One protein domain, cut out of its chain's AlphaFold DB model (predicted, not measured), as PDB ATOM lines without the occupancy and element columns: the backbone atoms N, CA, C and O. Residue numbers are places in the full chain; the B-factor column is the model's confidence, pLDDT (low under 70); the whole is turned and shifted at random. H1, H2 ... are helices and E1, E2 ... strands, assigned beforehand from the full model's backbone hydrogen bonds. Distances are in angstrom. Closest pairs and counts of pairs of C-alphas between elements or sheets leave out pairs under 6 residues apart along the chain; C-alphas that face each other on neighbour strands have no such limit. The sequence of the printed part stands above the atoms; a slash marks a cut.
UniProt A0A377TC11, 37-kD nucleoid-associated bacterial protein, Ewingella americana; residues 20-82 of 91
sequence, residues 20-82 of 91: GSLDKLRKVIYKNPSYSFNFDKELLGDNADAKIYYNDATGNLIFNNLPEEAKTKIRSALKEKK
ATOM      1  N   GLY A  20     313.837 283.746 213.304       62.44
ATOM      2  CA  GLY A  20     313.092 283.500 214.537       62.44
ATOM      3  C   GLY A  20     311.645 284.002 214.497       62.44
ATOM      4  O   GLY A  20     310.761 283.353 215.050       62.44
ATOM      5  N   SER A  21     311.376 285.122 213.825       61.72
ATOM      6  CA  SER A  21     310.011 285.627 213.618       61.72
ATOM      7  C   SER A  21     309.243 284.786 212.596       61.72
ATOM      8  O   SER A  21     308.061 284.515 212.797       61.72
ATOM      9  N   LEU A  22     309.911 284.317 211.536       65.94
ATOM     10  CA  LEU A  22     309.308 283.428 210.537       65.94
ATOM     11  C   LEU A  22     308.985 282.042 211.118       65.94
ATOM     12  O   LEU A  22     307.928 281.487 210.829       65.94
ATOM     13  N   ASP A  23     309.861 281.504 211.968       63.31
ATOM     14  CA  ASP A  23     309.652 280.210 212.627       63.31
ATOM     15  C   ASP A  23     308.436 280.258 213.569       63.31
ATOM     16  O   ASP A  23     307.610 279.353 213.552       63.31
ATOM     17  N   LYS A  24     308.243 281.366 214.302       67.50
ATOM     18  CA  LYS A  24     307.050 281.604 215.140       67.50
ATOM     19  C   LYS A  24     305.751 281.744 214.343       67.50
ATOM     20  O   LYS A  24     304.685 281.451 214.866       67.50
ATOM     21  N   LEU A  25     305.828 282.225 213.103       69.12
ATOM     22  CA  LEU A  25     304.671 282.329 212.207       69.12
ATOM     23  C   LEU A  25     304.262 280.964 211.643       69.12
ATOM     24  O   LEU A  25     303.077 280.717 211.423       69.12
ATOM     25  N   ARG A  26     305.243 280.089 211.394       79.00
ATOM     26  CA  ARG A  26     305.022 278.760 210.813       79.00
ATOM     27  C   ARG A  26     304.743 277.688 211.850       79.00
ATOM     28  O   ARG A  26     304.044 276.736 211.528       79.00
ATOM     29  N   LYS A  27     305.252 277.829 213.072       84.50
ATOM     30  CA  LYS A  27     305.135 276.813 214.118       84.50
ATOM     31  C   LYS A  27     304.225 277.257 215.241       84.50
ATOM     32  O   LYS A  27     304.262 278.393 215.702       84.50
ATOM     33  N   VAL A  28     303.451 276.305 215.735       83.75
ATOM     34  CA  VAL A  28     302.718 276.428 216.982       83.75
ATOM     35  C   VAL A  28     303.674 276.044 218.104       83.75
ATOM     36  O   VAL A  28     304.033 274.876 218.259       83.75
ATOM     37  N   ILE A  29     304.107 277.043 218.872       85.62
ATOM     38  CA  ILE A  29     305.037 276.870 219.988       85.62
ATOM     39  C   ILE A  29     304.322 277.265 221.273       85.62
ATOM     40  O   ILE A  29     303.924 278.416 221.445       85.62
ATOM     41  N   TYR A  30     304.215 276.323 222.201       86.12
ATOM     42  CA  TYR A  30     303.694 276.566 223.536       86.12
ATOM     43  C   TYR A  30     304.608 275.935 224.577       86.12
ATOM     44  O   TYR A  30     305.096 274.813 224.420       86.12
ATOM     45  N   LYS A  31     304.846 276.665 225.663       89.06
ATOM     46  CA  LYS A  31     305.686 276.218 226.769       89.06
ATOM     47  C   LYS A  31     305.097 276.709 228.080       89.06
ATOM     48  O   LYS A  31     304.908 277.909 228.258       89.06
ATOM     49  N   ASN A  32     304.871 275.784 229.001       90.19
ATOM     50  CA  ASN A  32     304.565 276.073 230.394       90.19
ATOM     51  C   ASN A  32     305.504 275.249 231.311       90.19
ATOM     52  O   ASN A  32     306.325 274.479 230.805       90.19
ATOM     53  N   PRO A  33     305.453 275.419 232.645       91.00
ATOM     54  CA  PRO A  33     306.334 274.692 233.565       91.00
ATOM     55  C   PRO A  33     306.158 273.166 233.558       91.00
ATOM     56  O   PRO A  33     307.066 272.447 233.962       91.00
ATOM     57  N   SER A  34     304.999 272.664 233.128       86.69
ATOM     58  CA  SER A  34     304.650 271.241 233.192       86.69
ATOM     59  C   SER A  34     304.868 270.506 231.870       86.69
ATOM     60  O   SER A  34     305.165 269.316 231.879       86.69
ATOM     61  N   TYR A  35     304.699 271.180 230.733       84.38
ATOM     62  CA  TYR A  35     304.865 270.616 229.402       84.38
ATOM     63  C   TYR A  35     305.113 271.702 228.346       84.38
ATOM     64  O   TYR A  35     304.856 272.894 228.526       84.38
ATOM     65  N   SER A  36     305.609 271.270 227.192       87.50
ATOM     66  CA  SER A  36     305.820 272.127 226.032       87.50
ATOM     67  C   SER A  36     305.555 271.351 224.757       87.50
ATOM     68  O   SER A  36     305.904 270.174 224.679       87.50
ATOM     69  N   PHE A  37     304.999 272.017 223.754       86.12
ATOM     70  CA  PHE A  37     304.823 271.458 222.424       86.12
ATOM     71  C   PHE A  37     305.298 272.448 221.363       86.12
ATOM     72  O   PHE A  37     305.173 273.664 221.511       86.12
ATOM     73  N   ASN A  38     305.887 271.898 220.307       88.44
ATOM     74  CA  ASN A  38     306.371 272.640 219.156       88.44
ATOM     75  C   ASN A  38     306.132 271.789 217.910       88.44
ATOM     76  O   ASN A  38     306.662 270.682 217.817       88.44
ATOM     77  N   PHE A  39     305.316 272.290 216.990       86.25
ATOM     78  CA  PHE A  39     305.039 271.635 215.719       86.25
ATOM     79  C   PHE A  39     304.688 272.657 214.641       86.25
ATOM     80  O   PHE A  39     304.202 273.748 214.936       86.25
ATOM     81  N   ASP A  40     304.920 272.302 213.381       84.31
ATOM     82  CA  ASP A  40     304.532 273.132 212.242       84.31
ATOM     83  C   ASP A  40     303.007 273.241 212.124       84.31
ATOM     84  O   ASP A  40     302.279 272.254 212.224       84.31
ATOM     85  N   LYS A  41     302.520 274.460 211.877       83.06
ATOM     86  CA  LYS A  41     301.100 274.786 211.694       83.06
ATOM     87  C   LYS A  41     300.502 274.051 210.499       83.06
ATOM     88  O   LYS A  41     299.325 273.734 210.521       83.06
ATOM     89  N   GLU A  42     301.313 273.736 209.495       81.62
ATOM     90  CA  GLU A  42     300.896 272.943 208.331       81.62
ATOM     91  C   GLU A  42     300.520 271.500 208.695       81.62
ATOM     92  O   GLU A  42     299.785 270.847 207.961       81.62
ATOM     93  N   LEU A  43     301.008 270.989 209.831       81.88
ATOM     94  CA  LEU A  43     300.632 269.669 210.339       81.88
ATOM     95  C   LEU A  43     299.343 269.704 211.161       81.88
ATOM     96  O   LEU A  43     298.783 268.637 211.424       81.88
ATOM     97  N   LEU A  44     298.920 270.900 211.584       83.75
ATOM     98  CA  LEU A  44     297.699 271.118 212.338       83.75
ATOM     99  C   LEU A  44     296.519 271.195 211.370       83.75
ATOM    100  O   LEU A  44     296.450 272.097 210.540       83.75
ATOM    101  N   GLY A  45     295.577 270.274 211.511       79.56
ATOM    102  CA  GLY A  45     294.299 270.337 210.816       79.56
ATOM    103  C   GLY A  45     293.122 270.389 211.778       79.56
ATOM    104  O   GLY A  45     293.248 270.183 212.985       79.56
ATOM    105  N   ASP A  46     291.963 270.659 211.200       74.50
ATOM    106  CA  ASP A  46     290.655 270.659 211.849       74.50
ATOM    107  C   ASP A  46     289.989 269.270 211.849       74.50
ATOM    108  O   ASP A  46     289.028 269.048 212.580       74.50
ATOM    109  N   ASN A  47     290.533 268.317 211.084       71.75
ATOM    110  CA  ASN A  47     289.968 266.979 210.906       71.75
ATOM    111  C   ASN A  47     290.896 265.867 211.407       71.75
ATOM    112  O   ASN A  47     292.117 266.018 211.468       71.75
ATOM    113  N   ALA A  48     290.303 264.707 211.705       70.38
ATOM    114  CA  ALA A  48     291.009 263.529 212.215       70.38
ATOM    115  C   ALA A  48     292.025 262.919 211.226       70.38
ATOM    116  O   ALA A  48     292.848 262.107 211.641       70.38
ATOM    117  N   ASP A  49     292.005 263.316 209.953       73.06
ATOM    118  CA  ASP A  49     293.003 262.930 208.947       73.06
ATOM    119  C   ASP A  49     294.331 263.690 209.078       73.06
ATOM    120  O   ASP A  49     295.360 263.257 208.552       73.06
ATOM    121  N   ALA A  50     294.351 264.819 209.792       79.12
ATOM    122  CA  ALA A  50     295.575 265.580 209.990       79.12
ATOM    123  C   ALA A  50     296.526 264.874 210.967       79.12
ATOM    124  O   ALA A  50     296.101 264.217 211.922       79.12
ATOM    125  N   LYS A  51     297.841 265.042 210.754       80.00
ATOM    126  CA  LYS A  51     298.875 264.479 211.646       80.00
ATOM    127  C   LYS A  51     298.763 265.021 213.064       80.00
ATOM    128  O   LYS A  51     299.053 264.305 214.014       80.00
ATOM    129  N   ILE A  52     298.368 266.276 213.211       84.81
ATOM    130  CA  ILE A  52     298.043 266.878 214.495       84.81
ATOM    131  C   ILE A  52     296.679 267.522 214.309       84.81
ATOM    132  O   ILE A  52     296.491 268.286 213.371       84.81
ATOM    133  N   TYR A  53     295.722 267.219 215.173       86.50
ATOM    134  CA  TYR A  53     294.446 267.922 215.158       86.50
ATOM    135  C   TYR A  53     294.067 268.369 216.555       86.50
ATOM    136  O   TYR A  53     294.380 267.716 217.557       86.50
ATOM    137  N   TYR A  54     293.412 269.519 216.604       83.31
ATOM    138  CA  TYR A  54     292.864 270.064 217.828       83.31
ATOM    139  C   TYR A  54     291.345 269.956 217.774       83.31
ATOM    140  O   TYR A  54     290.709 270.493 216.873       83.31
ATOM    141  N   ASN A  55     290.772 269.236 218.732       83.44
ATOM    142  CA  ASN A  55     289.331 269.129 218.883       83.44
ATOM    143  C   ASN A  55     288.864 270.181 219.891       83.44
ATOM    144  O   ASN A  55     288.996 269.977 221.098       83.44
ATOM    145  N   ASP A  56     288.299 271.276 219.381       80.75
ATOM    146  CA  ASP A  56     287.815 272.402 220.190       80.75
ATOM    147  C   ASP A  56     286.702 271.980 221.166       80.75
ATOM    148  O   ASP A  56     286.733 272.330 222.342       80.75
ATOM    149  N   ALA A  57     285.796 271.098 220.727       83.25
ATOM    150  CA  ALA A  57     284.677 270.625 221.544       83.25
ATOM    151  C   ALA A  57     285.110 269.834 222.791       83.25
ATOM    152  O   ALA A  57     284.397 269.811 223.792       83.25
ATOM    153  N   THR A  58     286.264 269.166 222.739       83.81
ATOM    154  CA  THR A  58     286.790 268.374 223.865       83.81
ATOM    155  C   THR A  58     288.045 268.979 224.497       83.81
ATOM    156  O   THR A  58     288.515 268.474 225.514       83.81
ATOM    157  N   GLY A  59     288.599 270.041 223.904       82.06
ATOM    158  CA  GLY A  59     289.853 270.673 224.315       82.06
ATOM    159  C   GLY A  59     291.098 269.799 224.124       82.06
ATOM    160  O   GLY A  59     292.132 270.070 224.734       82.06
ATOM    161  N   ASN A  60     291.024 268.742 223.310       83.81
ATOM    162  CA  ASN A  60     292.095 267.757 223.174       83.81
ATOM    163  C   ASN A  60     292.989 268.034 221.962       83.81
ATOM    164  O   ASN A  60     292.506 268.223 220.846       83.81
ATOM    165  N   LEU A  61     294.307 267.965 222.174       85.06
ATOM    166  CA  LEU A  61     295.311 267.955 221.111       85.06
ATOM    167  C   LEU A  61     295.737 266.511 220.828       85.06
ATOM    168  O   LEU A  61     296.311 265.850 221.696       85.06
ATOM    169  N   ILE A  62     295.471 266.027 219.617       85.88
ATOM    170  CA  ILE A  62     295.723 264.639 219.230       85.88
ATOM    171  C   ILE A  62     296.791 264.581 218.141       85.88
ATOM    172  O   ILE A  62     296.717 265.274 217.130       85.88
ATOM    173  N   PHE A  63     297.785 263.719 218.359       85.69
ATOM    174  CA  PHE A  63     298.828 263.404 217.389       85.69
ATOM    175  C   PHE A  63     298.496 262.076 216.702       85.69
ATOM    176  O   PHE A  63     298.595 261.007 217.309       85.69
ATOM    177  N   ASN A  64     298.125 262.140 215.428       83.94
ATOM    178  CA  ASN A  64     297.890 260.983 214.579       83.94
ATOM    179  C   ASN A  64     299.173 260.513 213.899       83.94
ATOM    180  O   ASN A  64     300.089 261.281 213.609       83.94
ATOM    181  N   ASN A  65     299.212 259.212 213.606       78.31
ATOM    182  CA  ASN A  65     300.309 258.562 212.894       78.31
ATOM    183  C   ASN A  65     301.703 258.840 213.496       78.31
ATOM    184  O   ASN A  65     302.678 259.082 212.782       78.31
ATOM    185  N   LEU A  66     301.792 258.812 214.832       82.06
ATOM    186  CA  LEU A  66     303.063 258.933 215.541       82.06
ATOM    187  C   LEU A  66     304.055 257.861 215.046       82.06
ATOM    188  O   LEU A  66     303.667 256.693 214.923       82.06
ATOM    189  N   PRO A  67     305.329 258.211 214.800       84.12
ATOM    190  CA  PRO A  67     306.335 257.232 214.411       84.12
ATOM    191  C   PRO A  67     306.511 256.174 215.507       84.12
ATOM    192  O   PRO A  67     306.308 256.449 216.694       84.12
ATOM    193  N   GLU A  68     306.916 254.963 215.119       85.00
ATOM    194  CA  GLU A  68     307.086 253.834 216.050       85.00
ATOM    195  C   GLU A  68     308.030 254.167 217.215       85.00
ATOM    196  O   GLU A  68     307.792 253.739 218.346       85.00
ATOM    197  N   GLU A  69     309.038 255.012 216.988       84.69
ATOM    198  CA  GLU A  69     309.926 255.489 218.050       84.69
ATOM    199  C   GLU A  69     309.169 256.291 219.126       84.69
ATOM    200  O   GLU A  69     309.317 256.034 220.324       84.69
ATOM    201  N   ALA A  70     308.306 257.225 218.711       82.19
ATOM    202  CA  ALA A  70     307.501 258.030 219.627       82.19
ATOM    203  C   ALA A  70     306.475 257.162 220.366       82.19
ATOM    204  O   ALA A  70     306.344 257.261 221.587       82.19
ATOM    205  N   LYS A  71     305.802 256.247 219.652       85.44
ATOM    206  CA  LYS A  71     304.888 255.271 220.265       85.44
ATOM    207  C   LYS A  71     305.599 254.419 221.309       85.44
ATOM    208  O   LYS A  71     305.035 254.179 222.371       85.44
ATOM    209  N   THR A  72     306.823 253.977 221.030       88.81
ATOM    210  CA  THR A  72     307.612 253.156 221.954       88.81
ATOM    211  C   THR A  72     307.965 253.936 223.211       88.81
ATOM    212  O   THR A  72     307.697 253.451 224.306       88.81
ATOM    213  N   LYS A  73     308.460 255.173 223.083       86.31
ATOM    214  CA  LYS A  73     308.752 256.047 224.234       86.31
ATOM    215  C   LYS A  73     307.510 256.298 225.093       86.31
ATOM    216  O   LYS A  73     307.566 256.128 226.307       86.31
ATOM    217  N   ILE A  74     306.374 256.622 224.467       85.81
ATOM    218  CA  ILE A  74     305.100 256.831 225.173       85.81
ATOM    219  C   ILE A  74     304.657 255.544 225.875       85.81
ATOM    220  O   ILE A  74     304.295 255.574 227.047       85.81
ATOM    221  N   ARG A  75     304.710 254.393 225.193       86.44
ATOM    222  CA  ARG A  75     304.346 253.092 225.775       86.44
ATOM    223  C   ARG A  75     305.245 252.719 226.949       86.44
ATOM    224  O   ARG A  75     304.725 252.212 227.939       86.44
ATOM    225  N   SER A  76     306.549 252.965 226.859       88.06
ATOM    226  CA  SER A  76     307.492 252.726 227.956       88.06
ATOM    227  C   SER A  76     307.173 253.609 229.161       88.06
ATOM    228  O   SER A  76     306.945 253.076 230.242       88.06
ATOM    229  N   ALA A  77     306.993 254.917 228.963       85.75
ATOM    230  CA  ALA A  77     306.616 255.833 230.042       85.75
ATOM    231  C   ALA A  77     305.255 255.475 230.680       85.75
ATOM    232  O   ALA A  77     305.068 255.582 231.892       85.75
ATOM    233  N   LEU A  78     304.290 255.001 229.882       84.50
ATOM    234  CA  LEU A  78     303.001 254.514 230.387       84.50
ATOM    235  C   LEU A  78     303.129 253.210 231.186       84.50
ATOM    236  O   LEU A  78     302.351 253.000 232.118       84.50
ATOM    237  N   LYS A  79     304.075 252.331 230.831       84.75
ATOM    238  CA  LYS A  79     304.377 251.120 231.606       84.75
ATOM    239  C   LYS A  79     304.999 251.468 232.951       84.75
ATOM    240  O   LYS A  79     304.578 250.895 233.943       84.75
ATOM    241  N   GLU A  80     305.919 252.428 232.999       76.88
ATOM    242  CA  GLU A  80     306.524 252.895 234.256       76.88
ATOM    243  C   GLU A  80     305.497 253.551 235.187       76.88
ATOM    244  O   GLU A  80     305.577 253.427 236.406       76.88
ATOM    245  N   LYS A  81     304.482 254.211 234.618       67.31
ATOM    246  CA  LYS A  81     303.411 254.865 235.381       67.31
ATOM    247  C   LYS A  81     302.302 253.911 235.837       67.31
ATOM    248  O   LYS A  81     301.536 254.257 236.735       67.31
ATOM    249  N   LYS A  82     302.183 252.723 235.231       58.41
ATOM    250  CA  LYS A  82     301.323 251.654 235.748       58.41
ATOM    251  C   LYS A  82     302.112 250.912 236.830       58.41
ATOM    252  O   LYS A  82     303.033 250.181 236.475       58.41
TER     253      LYS A  82
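AT A GLANCE: This is residues 20 to 82 of the 91 residues of the protein "37-kD nucleoid-associated bacterial protein" of Ewingella americana (UniProt A0A377TC11). Two small two-stranded hairpins, E1 with E2 and E3 with E4, are joined by a long looping link, with the short helix H1 leading into E1 and the longer helix H2 sticking out after E4 as a free arm, residues 67 to 82. The turn of the first hairpin, residues 31 to 36, sticks out too, and the two hairpins share no sheet. The printed part has 63 residues, with two named helices and four named strands in the order H1, E1, E2, E3, E4, H2; each sheet is one antiparallel pair, and the class is mixed, helices and strands. The whole is loose, with a radius of gyration of the C-alphas of 13.6 A and spans of 40 by 27 by 24 A.

IN THESE COORDINATES: Find C-alpha 20 at (313.092, 283.500, 214.537), where H1 begins; it holds residues 20 to 26 and is 10.1 A long. E1 follows at once, residues 27 to 31, over 12.7 A. E2, residues 36 to 40, begins with C-alpha 36 at (305.820, 272.127, 226.032) and runs 13.9 A. Further on, look for E3 at residues 52 to 55, 10.0 A long, and E4 at residues 60 to 63, 9.9 A long. H2, residues 68 to 81, covers 19.7 A and ends with C-alpha 81 at (303.411, 254.865, 235.381).

HOW THE PARTS SIT: Start at H1, where the closest C-alphas to E2 are those of Arg 26 and Asp 40, 5.8 A apart. E1 and E2 form a hairpin, antiparallel at 178 degrees; look at N 28 and O 39, 2.8 A apart, and N 37 and O 30, 2.9 A apart, within hydrogen-bond range. E2 and E3 are apart. Before E3, residues 44 to 45 pair in parallel with residues 52 to 53 of E3. E3 and E4 form the second hairpin, antiparallel at 161 degrees, with N 53 and O 62 at 2.9 A and N 60 and O 55 at 3.2 A within hydrogen-bond range. H2 is apart from H1, E1, E2 and E3. In H1 and H2 every O i to N i+4 pair is within hydrogen-bond range.

THE WHOLE: The two C-alphas farthest apart, those of Ser 21 and Lys 82, are 41.5 A apart. Reading from 20 to 82 you meet no cut in the printed part. The link from E2 to E3, 11 residues, is long; those from H1 to E1, E1 to E2, E3 to E4 and E4 to H2 are tight. In the B-factor column the mean pLDDT of the printed part of this predicted model is 81.1, and residues 20 to 25 and 81 to 82 are under 70.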